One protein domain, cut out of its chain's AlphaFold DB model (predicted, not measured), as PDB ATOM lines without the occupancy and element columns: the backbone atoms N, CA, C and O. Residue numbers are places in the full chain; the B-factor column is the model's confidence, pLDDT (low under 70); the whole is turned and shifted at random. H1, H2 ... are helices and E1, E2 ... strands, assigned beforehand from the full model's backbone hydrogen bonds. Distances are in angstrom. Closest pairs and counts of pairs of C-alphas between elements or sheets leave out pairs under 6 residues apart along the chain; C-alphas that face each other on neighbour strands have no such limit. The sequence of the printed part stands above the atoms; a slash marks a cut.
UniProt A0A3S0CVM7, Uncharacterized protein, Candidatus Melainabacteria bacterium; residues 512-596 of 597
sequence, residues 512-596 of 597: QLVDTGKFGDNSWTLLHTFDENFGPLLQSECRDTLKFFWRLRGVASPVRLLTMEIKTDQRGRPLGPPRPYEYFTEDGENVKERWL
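AT A GLANCE: This is residues 512 to 596 of the 597 residues of an uncharacterized protein of Candidatus Melainabacteria bacterium (UniProt A0A3S0CVM7). A strongly twisted sheet of five strands has one helix, H1, packed over one face and its other face bare, making two layers, while the loop of residues 566 to 578, between E3 and E4, extends the long axis at one end. The printed part has 85 residues, with E1, E2, H1, E3, E4 and E5 along the chain; the mixed sheet runs E1 E2 E3 E4 E5. The class is mixed, helices and strands, with under half of the residues in named elements. The whole is compact, with a radius of gyration of the C-alphas of 13.5 A, yet elongated, spanning 40 by 22 by 20 A.

HOW THE PARTS SIT: Begin at E1, residues 512 to 515, an edge strand in an antiparallel hairpin with E2, residues 524 to 528; N 514 and O 525 are 2.9 A apart. E3, residues 559 to 565, is parallel to E2 at 22 degrees, with N 526 and O 560 at 2.8 A. Between them in the chain comes H1, residues 539 to 552, giving a strand-helix-strand unit, two parallel neighbour strands with a helix between, whose crossover is right-handed. E3, E4, residues 579 to 585, and E5, residues 591 to 595, form a meander, each strand the antiparallel neighbour of the one before; look at N 561 and O 583, 2.8 A, and N 584 and O 592, 2.8 A. H1 is on the sheet at a height of 8.6 A, over E3 and E4, slantwise to the strands at 36 degrees to E4 on the local plane. The closest C-alphas of H1 and E3 are those of Trp 550 and Val 559, 6.5 A apart. In H1, 9 of 10 O i to N i+4 pairs are within hydrogen-bond range.

IN THESE COORDINATES: Find C-alpha 512 at (169.168, 184.789, 141.590), where E1 begins; it runs 9.2 A, and E2 13.2 A. H1 runs 20.7 A from C-alpha 539 at (181.618, 195.030, 134.507). E3 measures 18.2 A, E4 20.1 A and E5 13.7 A, ending at C-alpha 595 at (186.326, 193.538, 146.634).

THE WHOLE: The C-alphas farthest apart, of Phe 519 and Arg 571, are 43.5 A apart. The printed part has no cut; the link from E3 to E4 is long. Confidence is under 70 at residues 533 to 534 and 554 to 555.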
ATOM      1  N   GLN A 512     170.321 185.054 140.734       92.69
ATOM      2  CA  GLN A 512     169.168 184.789 141.590       92.69
ATOM      3  C   GLN A 512     168.994 185.891 142.632       92.69
ATOM      4  O   GLN A 512     169.975 186.401 143.170       92.69
ATOM      5  N   LEU A 513     167.752 186.212 142.983       93.38
ATOM      6  CA  LEU A 513     167.459 187.020 144.163       93.38
ATOM      7  C   LEU A 513     167.524 186.118 145.398       93.38
ATOM      8  O   LEU A 513     166.724 185.191 145.527       93.38
ATOM      9  N   VAL A 514     168.482 186.389 146.287       93.00
ATOM     10  CA  VAL A 514     168.746 185.558 147.475       93.00
ATOM     11  C   VAL A 514     168.221 186.165 148.773       93.00
ATOM     12  O   VAL A 514     167.944 185.420 149.710       93.00
ATOM     13  N   ASP A 515     168.101 187.494 148.848       91.75
ATOM     14  CA  ASP A 515     167.560 188.194 150.016       91.75
ATOM     15  C   ASP A 515     167.164 189.632 149.658       91.75
ATOM     16  O   ASP A 515     167.946 190.339 149.033       91.75
ATOM     17  N   THR A 516     165.987 190.097 150.062       89.38
ATOM     18  CA  THR A 516     165.558 191.499 149.951       89.38
ATOM     19  C   THR A 516     165.965 192.330 151.164       89.38
ATOM     20  O   THR A 516     165.774 193.546 151.177       89.38
ATOM     21  N   GLY A 517     166.462 191.683 152.224       85.81
ATOM     22  CA  GLY A 517     166.752 192.340 153.489       85.81
ATOM     23  C   GLY A 517     165.489 192.786 154.231       85.81
ATOM     24  O   GLY A 517     165.595 193.577 155.165       85.81
ATOM     25  N   LYS A 518     164.295 192.282 153.867       84.81
ATOM     26  CA  LYS A 518     162.996 192.632 154.492       84.81
ATOM     27  C   LYS A 518     162.992 192.478 156.018       84.81
ATOM     28  O   LYS A 518     162.287 193.209 156.706       84.81
ATOM     29  N   PHE A 519     163.785 191.544 156.549       83.81
ATOM     30  CA  PHE A 519     163.967 191.325 157.991       83.81
ATOM     31  C   PHE A 519     165.368 191.732 158.495       83.81
ATOM     32  O   PHE A 519     165.795 191.286 159.560       83.81
ATOM     33  N   GLY A 520     166.092 192.546 157.723       85.00
ATOM     34  CA  GLY A 520     167.480 192.940 157.950       85.00
ATOM     35  C   GLY A 520     167.750 194.388 157.538       85.00
ATOM     36  O   GLY A 520     167.101 195.308 158.029       85.00
ATOM     37  N   ASP A 521     168.733 194.594 156.662       83.88
ATOM     38  CA  ASP A 521     169.213 195.914 156.224       83.88
ATOM     39  C   ASP A 521     168.386 196.545 155.090       83.88
ATOM     40  O   ASP A 521     168.738 197.610 154.582       83.88
ATOM     41  N   ASN A 522     167.283 195.899 154.698       86.19
ATOM     42  CA  ASN A 522     166.399 196.312 153.613       86.19
ATOM     43  C   ASN A 522     167.104 196.447 152.246       86.19
ATOM     44  O   ASN A 522     166.615 197.175 151.376       86.19
ATOM     45  N   SER A 523     168.246 195.767 152.053       89.44
ATOM     46  CA  SER A 523     168.987 195.751 150.791       89.44
ATOM     47  C   SER A 523     168.780 194.451 150.016       89.44
ATOM     48  O   SER A 523     169.022 193.344 150.506       89.44
ATOM     49  N   TRP A 524     168.385 194.613 148.755       93.50
ATOM     50  CA  TRP A 524     168.128 193.512 147.842       93.50
ATOM     51  C   TRP A 524     169.429 192.967 147.279       93.50
ATOM     52  O   TRP A 524     170.273 193.709 146.789       93.50
ATOM     53  N   THR A 525     169.581 191.656 147.344       94.75
ATOM     54  CA  THR A 525     170.820 190.942 147.077       94.75
ATOM     55  C   THR A 525     170.581 189.976 145.933       94.75
ATOM     56  O   THR A 525     169.903 188.957 146.086       94.75
ATOM     57  N   LEU A 526     171.153 190.314 144.785       95.06
ATOM     58  CA  LEU A 526     171.299 189.424 143.649       95.06
ATOM     59  C   LEU A 526     172.612 188.655 143.803       95.06
ATOM     60  O   LEU A 526     173.642 189.236 144.141       95.06
ATOM     61  N   LEU A 527     172.581 187.354 143.553       94.25
ATOM     62  CA  LEU A 527     173.752 186.492 143.550       94.25
ATOM     63  C   LEU A 527     173.934 185.915 142.155       94.25
ATOM     64  O   LEU A 527     173.078 185.175 141.677       94.25
ATOM     65  N   HIS A 528     175.066 186.226 141.538       92.44
ATOM     66  CA  HIS A 528     175.546 185.528 140.362       92.44
ATOM     67  C   HIS A 528     176.332 184.285 140.793       92.44
ATOM     68  O   HIS A 528     177.331 184.379 141.511       92.44
ATOM     69  N   THR A 529     175.890 183.115 140.339       88.88
ATOM     70  CA  THR A 529     176.653 181.876 140.487       88.88
ATOM     71  C   THR A 529     177.716 181.838 139.403       88.88
ATOM     72  O   THR A 529     177.408 181.611 138.237       88.88
ATOM     73  N   PHE A 530     178.962 182.073 139.804       83.69
ATOM     74  CA  PHE A 530     180.098 182.046 138.896       83.69
ATOM     75  C   PHE A 530     180.277 180.667 138.262       83.69
ATOM     76  O   PHE A 530     180.343 179.653 138.958       83.69
ATOM     77  N   ASP A 531     180.411 180.672 136.942       77.12
ATOM     78  CA  ASP A 531     180.775 179.514 136.148       77.12
ATOM     79  C   ASP A 531     182.187 179.738 135.589       77.12
ATOM     80  O   ASP A 531     182.434 180.686 134.839       77.12
ATOM     81  N   GLU A 532     183.120 178.855 135.956       71.56
ATOM     82  CA  GLU A 532     184.521 178.899 135.515       71.56
ATOM     83  C   GLU A 532     184.675 178.927 133.992       71.56
ATOM     84  O   GLU A 532     185.693 179.395 133.479       71.56
ATOM     85  N   ASN A 533     183.668 178.446 133.266       65.75
ATOM     86  CA  ASN A 533     183.712 178.313 131.824       65.75
ATOM     87  C   ASN A 533     183.260 179.570 131.080       65.75
ATOM     88  O   ASN A 533     183.797 179.862 130.011       65.75
ATOM     89  N   PHE A 534     182.307 180.319 131.643       68.69
ATOM     90  CA  PHE A 534     181.900 181.630 131.124       68.69
ATOM     91  C   PHE A 534     182.830 182.741 131.620       68.69
ATOM     92  O   PHE A 534     182.995 183.761 130.951       68.69
ATOM     93  N   GLY A 535     183.491 182.522 132.759       74.38
ATOM     94  CA  GLY A 535     184.300 183.542 133.404       74.38
ATOM     95  C   GLY A 535     183.438 184.584 134.129       74.38
ATOM     96  O   GLY A 535     182.240 184.382 134.345       74.38
ATOM     97  N   PRO A 536     184.055 185.675 134.615       83.00
ATOM     98  CA  PRO A 536     183.323 186.737 135.291       83.00
ATOM     99  C   PRO A 536     182.427 187.482 134.295       83.00
ATOM    100  O   PRO A 536     182.741 187.577 133.109       83.00
ATOM    101  N   LEU A 537     181.326 188.042 134.797       85.62
ATOM    102  CA  LEU A 537     180.468 188.925 134.007       85.62
ATOM    103  C   LEU A 537     181.230 190.178 133.588       85.62
ATOM    104  O   LEU A 537     182.126 190.632 134.303       85.62
ATOM    105  N   LEU A 538     180.848 190.781 132.461       85.94
ATOM    106  CA  LEU A 538     181.427 192.063 132.093       85.94
ATOM    107  C   LEU A 538     180.984 193.127 133.102       85.94
ATOM    108  O   LEU A 538     179.808 193.246 133.442       85.94
ATOM    109  N   GLN A 539     181.916 193.974 133.533       86.56
ATOM    110  CA  GLN A 539     181.618 195.030 134.507       86.56
ATOM    111  C   GLN A 539     180.485 195.962 134.060       86.56
ATOM    112  O   GLN A 539     179.714 196.443 134.887       86.56
ATOM    113  N   SER A 540     180.387 196.246 132.757       87.75
ATOM    114  CA  SER A 540     179.277 197.020 132.191       87.75
ATOM    115  C   SER A 540     177.938 196.312 132.387       87.75
ATOM    116  O   SER A 540     176.991 196.947 132.838       87.75
ATOM    117  N   GLU A 541     177.877 195.001 132.151       86.69
ATOM    118  CA  GLU A 541     176.664 194.195 132.337       86.69
ATOM    119  C   GLU A 541     176.252 194.142 133.810       86.69
ATOM    120  O   GLU A 541     175.071 194.274 134.119       86.69
ATOM    121  N   CYS A 542     177.212 194.024 134.737       88.56
ATOM    122  CA  CYS A 542     176.951 194.093 136.177       88.56
ATOM    123  C   CYS A 542     176.314 195.431 136.582       88.56
ATOM    124  O   CYS A 542     175.319 195.457 137.313       88.56
ATOM    125  N   ARG A 543     176.883 196.548 136.101       90.25
ATOM    126  CA  ARG A 543     176.368 197.899 136.372       90.25
ATOM    127  C   ARG A 543     174.963 198.063 135.805       90.25
ATOM    128  O   ARG A 543     174.075 198.504 136.527       90.25
ATOM    129  N   ASP A 544     174.757 197.685 134.551       89.12
ATOM    130  CA  ASP A 544     173.471 197.844 133.873       89.12
ATOM    131  C   ASP A 544     172.393 196.946 134.490       89.12
ATOM    132  O   ASP A 544     171.293 197.424 134.765       89.12
ATOM    133  N   THR A 545     172.728 195.698 134.838       88.62
ATOM    134  CA  THR A 545     171.828 194.781 135.563       88.62
ATOM    135  C   THR A 545     171.315 195.418 136.850       88.62
ATOM    136  O   THR A 545     170.114 195.405 137.113       88.62
ATOM    137  N   LEU A 546     172.204 196.027 137.643       90.56
ATOM    138  CA  LEU A 546     171.815 196.718 138.872       90.56
ATOM    139  C   LEU A 546     170.916 197.916 138.608       90.56
ATOM    140  O   LEU A 546     169.895 198.054 139.277       90.56
ATOM    141  N   LYS A 547     171.274 198.762 137.640       90.12
ATOM    142  CA  LYS A 547     170.484 199.947 137.291       90.12
ATOM    143  C   LYS A 547     169.077 199.555 136.854       90.12
ATOM    144  O   LYS A 547     168.105 200.081 137.386       90.12
ATOM    145  N   PHE A 548     168.953 198.603 135.932       90.75
ATOM    146  CA  PHE A 548     167.662 198.159 135.414       90.75
ATOM    147  C   PHE A 548     166.831 197.431 136.470       90.75
ATOM    148  O   PHE A 548     165.666 197.771 136.661       90.75
ATOM    149  N   PHE A 549     167.428 196.513 137.234       91.88
ATOM    150  CA  PHE A 549     166.719 195.846 138.324       91.88
ATOM    151  C   PHE A 549     166.242 196.849 139.384       91.88
ATOM    152  O   PHE A 549     165.115 196.757 139.875       91.88
ATOM    153  N   TRP A 550     167.067 197.854 139.705       91.44
ATOM    154  CA  TRP A 550     166.713 198.895 140.664       91.44
ATOM    155  C   TRP A 550     165.438 199.635 140.238       91.44
ATOM    156  O   TRP A 550     164.550 199.817 141.071       91.44
ATOM    157  N   ARG A 551     165.272 199.975 138.951       89.62
ATOM    158  CA  ARG A 551     164.071 200.674 138.436       89.62
ATOM    159  C   ARG A 551     162.753 199.941 138.720       89.62
ATOM    160  O   ARG A 551     161.721 200.591 138.839       89.62
ATOM    161  N   LEU A 552     162.775 198.613 138.859       88.38
ATOM    162  CA  LEU A 552     161.565 197.782 138.936       88.38
ATOM    163  C   LEU A 552     161.131 197.393 140.352       88.38
ATOM    164  O   LEU A 552     160.054 196.833 140.533       88.38
ATOM    165  N   ARG A 553     161.935 197.676 141.380       82.56
ATOM    166  CA  ARG A 553     161.653 197.199 142.747       82.56
ATOM    167  C   ARG A 553     160.520 197.949 143.462       82.56
ATOM    168  O   ARG A 553     160.050 197.498 144.503       82.56
ATOM    169  N   GLY A 554     160.129 199.126 142.967       69.06
ATOM    170  CA  GLY A 554     159.070 199.972 143.539       69.06
ATOM    171  C   GLY A 554     159.364 200.598 144.916       69.06
ATOM    172  O   GLY A 554     158.654 201.501 145.337       69.06
ATOM    173  N   VAL A 555     160.407 200.181 145.638       65.25
ATOM    174  CA  VAL A 555     160.742 200.649 147.000       65.25
ATOM    175  C   VAL A 555     162.110 201.326 147.001       65.25
ATOM    176  O   VAL A 555     162.996 200.861 146.302       65.25
ATOM    177  N   ALA A 556     162.338 202.370 147.808       71.06
ATOM    178  CA  ALA A 556     163.632 203.062 147.940       71.06
ATOM    179  C   ALA A 556     164.714 202.234 148.685       71.06
ATOM    180  O   ALA A 556     165.392 202.727 149.583       71.06
ATOM    181  N   SER A 557     164.855 200.955 148.338       82.50
ATOM    182  CA  SER A 557     165.826 200.020 148.907       82.50
ATOM    183  C   SER A 557     167.116 199.991 148.081       82.50
ATOM    184  O   SER A 557     167.033 200.041 146.850       82.50
ATOM    185  N   PRO A 558     168.297 199.861 148.700       90.75
ATOM    186  CA  PRO A 558     169.534 199.608 147.968       90.75
ATOM    187  C   PRO A 558     169.544 198.218 147.325       90.75
ATOM    188  O   PRO A 558     168.981 197.270 147.880       90.75
ATOM    189  N   VAL A 559     170.236 198.070 146.197       93.12
ATOM    190  CA  VAL A 559     170.422 196.783 145.510       93.12
ATOM    191  C   VAL A 559     171.915 196.486 145.398       93.12
ATOM    192  O   VAL A 559     172.705 197.371 145.071       93.12
ATOM    193  N   ARG A 560     172.303 195.236 145.648       95.12
ATOM    194  CA  ARG A 560     173.648 194.705 145.407       95.12
ATOM    195  C   ARG A 560     173.621 193.477 144.519       95.12
ATOM    196  O   ARG A 560     172.696 192.672 144.589       95.12
ATOM    197  N   LEU A 561     174.674 193.329 143.727       95.19
ATOM    198  CA  LEU A 561     174.994 192.140 142.955       95.19
ATOM    199  C   LEU A 561     176.308 191.567 143.482       95.19
ATOM    200  O   LEU A 561     177.361 192.202 143.383       95.19
ATOM    201  N   LEU A 562     176.225 190.364 144.040       94.94
ATOM    202  CA  LEU A 562     177.365 189.563 144.458       94.94
ATOM    203  C   LEU A 562     177.800 188.688 143.283       94.94
ATOM    204  O   LEU A 562     176.993 187.940 142.733       94.94
ATOM    205  N   THR A 563     179.065 188.792 142.894       93.50
ATOM    206  CA  THR A 563     179.644 188.053 141.765       93.50
ATOM    207  C   THR A 563     181.126 187.765 142.025       93.50
ATOM    208  O   THR A 563     181.632 187.974 143.130       93.50
ATOM    209  N   MET A 564     181.829 187.266 141.014       90.00
ATOM    210  CA  MET A 564     183.273 187.063 141.021       90.00
ATOM    211  C   MET A 564     183.922 187.987 139.995       90.00
ATOM    212  O   MET A 564     183.390 188.147 138.899       90.00
ATOM    213  N   GLU A 565     185.081 188.550 140.332       88.75
ATOM    214  CA  GLU A 565     185.868 189.398 139.434       88.75
ATOM    215  C   GLU A 565     187.344 189.022 139.393       88.75
ATOM    216  O   GLU A 565     187.904 188.511 140.367       88.75
ATOM    217  N   ILE A 566     188.004 189.316 138.271       86.56
ATOM    218  CA  ILE A 566     189.439 189.073 138.102       86.56
ATOM    219  C   ILE A 566     190.196 190.383 138.278       86.56
ATOM    220  O   ILE A 566     190.038 191.340 137.526       86.56
ATOM    221  N   LYS A 567     191.087 190.421 139.272       85.69
ATOM    222  CA  LYS A 567     191.964 191.576 139.471       85.69
ATOM    223  C   LYS A 567     192.910 191.680 138.279       85.69
ATOM    224  O   LYS A 567     193.578 190.700 137.982       85.69
ATOM    225  N   THR A 568     193.022 192.837 137.641       85.38
ATOM    226  CA  THR A 568     193.963 193.046 136.530       85.38
ATOM    227  C   THR A 568     195.081 194.018 136.892       85.38
ATOM    228  O   THR A 568     194.942 194.845 137.797       85.38
ATOM    229  N   ASP A 569     196.215 193.921 136.198       86.38
ATOM    230  CA  ASP A 569     197.263 194.940 136.242       86.38
ATOM    231  C   ASP A 569     196.904 196.166 135.380       86.38
ATOM    232  O   ASP A 569     195.856 196.218 134.734       86.38
ATOM    233  N   GLN A 570     197.792 197.165 135.340       82.94
ATOM    234  CA  GLN A 570     197.600 198.397 134.555       82.94
ATOM    235  C   GLN A 570     197.485 198.167 133.036       82.94
ATOM    236  O   GLN A 570     197.108 199.079 132.309       82.94
ATOM    237  N   ARG A 571     197.829 196.971 132.544       79.88
ATOM    238  CA  ARG A 571     197.744 196.575 131.134       79.88
ATOM    239  C   ARG A 571     196.565 195.630 130.871       79.88
ATOM    240  O   ARG A 571     196.492 195.055 129.791       79.88
ATOM    241  N   GLY A 572     195.677 195.440 131.850       77.81
ATOM    242  CA  GLY A 572     194.522 194.549 131.738       77.81
ATOM    243  C   GLY A 572     194.862 193.062 131.874       77.81
ATOM    244  O   GLY A 572     194.016 192.221 131.585       77.81
ATOM    245  N   ARG A 573     196.078 192.700 132.306       81.56
ATOM    246  CA  ARG A 573     196.460 191.289 132.472       81.56
ATOM    247  C   ARG A 573     195.954 190.754 133.813       81.56
ATOM    248  O   ARG A 573     196.114 191.446 134.818       81.56
ATOM    249  N   PRO A 574     195.401 189.534 133.864       83.06
ATOM    250  CA  PRO A 574     194.843 188.966 135.087       83.06
ATOM    251  C   PRO A 574     195.926 188.691 136.149       83.06
ATOM    252  O   PRO A 574     196.981 188.127 135.868       83.06
ATOM    253  N   LEU A 575     195.645 189.086 137.391       84.94
ATOM    254  CA  LEU A 575     196.461 188.956 138.601       84.94
ATOM    255  C   LEU A 575     195.813 187.948 139.565       84.94
ATOM    256  O   LEU A 575     195.296 188.301 140.636       84.94
ATOM    257  N   GLY A 576     195.880 186.676 139.177       85.56
ATOM    258  CA  GLY A 576     195.377 185.542 139.956       85.56
ATOM    259  C   GLY A 576     193.943 185.130 139.602       85.56
ATOM    260  O   GLY A 576     193.400 185.597 138.600       85.56
ATOM    261  N   PRO A 577     193.344 184.224 140.398       86.62
ATOM    262  CA  PRO A 577     192.006 183.703 140.137       86.62
ATOM    263  C   PRO A 577     190.908 184.749 140.413       86.62
ATOM    264  O   PRO A 577     191.168 185.729 141.129       86.62
ATOM    265  N   PRO A 578     189.684 184.531 139.891       87.62
ATOM    266  CA  PRO A 578     188.510 185.320 140.248       87.62
ATOM    267  C   PRO A 578     188.290 185.345 141.766       87.62
ATOM    268  O   PRO A 578     188.489 184.333 142.442       87.62
ATOM    269  N   ARG A 579     187.875 186.489 142.317       91.62
ATOM    270  CA  ARG A 579     187.585 186.655 143.752       91.62
ATOM    271  C   ARG A 579     186.210 187.285 143.961       91.62
ATOM    272  O   ARG A 579     185.761 188.012 143.076       91.62
ATOM    273  N   PRO A 580     185.584 187.067 145.130       93.44
ATOM    274  CA  PRO A 580     184.301 187.672 145.460       93.44
ATOM    275  C   PRO A 580     184.309 189.198 145.316       93.44
ATOM    276  O   PRO A 580     185.217 189.893 145.790       93.44
ATOM    277  N   TYR A 581     183.277 189.710 144.659       94.06
ATOM    278  CA  TYR A 581     183.122 191.116 144.322       94.06
ATOM    279  C   TYR A 581     181.674 191.556 144.498       94.06
ATOM    280  O   TYR A 581     180.741 190.779 144.283       94.06
ATOM    281  N   GLU A 582     181.491 192.811 144.889       95.00
ATOM    282  CA  GLU A 582     180.179 193.413 145.080       95.00
ATOM    283  C   GLU A 582     180.052 194.678 144.239       95.00
ATOM    284  O   GLU A 582     180.873 195.595 144.334       95.00
ATOM    285  N   TYR A 583     178.963 194.731 143.478       95.12
ATOM    286  CA  TYR A 583     178.416 195.958 142.917       95.12
ATOM    287  C   TYR A 583     177.208 196.376 143.755       95.12
ATOM    288  O   TYR A 583     176.411 195.526 144.147       95.12
ATOM    289  N   PHE A 584     177.049 197.668 144.021       93.88
ATOM    290  CA  PHE A 584     176.015 198.188 144.913       93.88
ATOM    291  C   PHE A 584     175.501 199.546 144.440       93.88
ATOM    292  O   PHE A 584     176.289 200.410 144.057       93.88
ATOM    293  N   THR A 585     174.192 199.770 144.501       92.31
ATOM    294  CA  THR A 585     173.581 201.070 144.196       92.31
ATOM    295  C   THR A 585     172.421 201.387 145.139       92.31
ATOM    296  O   THR A 585     171.626 200.517 145.497       92.31
ATOM    297  N   GLU A 586     172.330 202.652 145.546       90.31
ATOM    298  CA  GLU A 586     171.262 203.186 146.405       90.31
ATOM    299  C   GLU A 586     170.211 203.938 145.581       90.31
ATOM    300  O   GLU A 586     169.028 203.903 145.919       90.31
ATOM    301  N   ASP A 587     170.632 204.550 144.474       87.19
ATOM    302  CA  ASP A 587     169.862 205.483 143.646       87.19
ATOM    303  C   ASP A 587     169.590 204.976 142.217       87.19
ATOM    304  O   ASP A 587     168.853 205.615 141.475       87.19
ATOM    305  N   GLY A 588     170.157 203.829 141.825       81.88
ATOM    306  CA  GLY A 588     169.983 203.259 140.488       81.88
ATOM    307  C   GLY A 588     170.761 203.987 139.391       81.88
ATOM    308  O   GLY A 588     170.628 203.630 138.221       81.88
ATOM    309  N   GLU A 589     171.591 204.970 139.746       84.38
ATOM    310  CA  GLU A 589     172.419 205.738 138.811       84.38
ATOM    311  C   GLU A 589     173.905 205.540 139.111       84.38
ATOM    312  O   GLU A 589     174.693 205.199 138.220       84.38
ATOM    313  N   ASN A 590     174.275 205.680 140.384       89.44
ATOM    314  CA  ASN A 590     175.635 205.559 140.873       89.44
ATOM    315  C   ASN A 590     175.869 204.143 141.403       89.44
ATOM    316  O   ASN A 590     175.324 203.734 142.433       89.44
ATOM    317  N   VAL A 591     176.704 203.383 140.694       91.31
ATOM    318  CA  VAL A 591     177.116 202.036 141.101       91.31
ATOM    319  C   VAL A 591     178.473 202.127 141.794       91.31
ATOM    320  O   VAL A 591     179.463 202.546 141.198       91.31
ATOM    321  N   LYS A 592     178.503 201.758 143.075       93.25
ATOM    322  CA  LYS A 592     179.709 201.590 143.892       93.25
ATOM    323  C   LYS A 592     180.189 200.145 143.774       93.25
ATOM    324  O   LYS A 592     179.383 199.229 143.621       93.25
ATOM    325  N   GLU A 593     181.496 199.942 143.873       93.12
ATOM    326  CA  GLU A 593     182.127 198.645 143.614       93.12
ATOM    327  C   GLU A 593     183.215 198.357 144.646       93.12
ATOM    328  O   GLU A 593     183.998 199.248 144.992       93.12
ATOM    329  N   ARG A 594     183.279 197.122 145.155       93.38
ATOM    330  CA  ARG A 594     184.337 196.715 146.086       93.38
ATOM    331  C   ARG A 594     184.643 195.223 146.038       93.38
ATOM    332  O   ARG A 594     183.771 194.388 145.827       93.38
ATOM    333  N   TRP A 595     185.901 194.903 146.335       91.06
ATOM    334  CA  TRP A 595     186.326 193.538 146.634       91.06
ATOM    335  C   TRP A 595     185.796 193.121 148.004       91.06
ATOM    336  O   TRP A 595     185.890 193.895 148.960       91.06
ATOM    337  N   LEU A 596     185.280 191.900 148.097       89.44
ATOM    338  CA  LEU A 596     184.898 191.305 149.373       89.44
ATOM    339  C   LEU A 596     186.100 190.551 149.958       89.44
ATOM    340  O   LEU A 596     186.904 189.975 149.219       89.44
TER     341      LEU A 596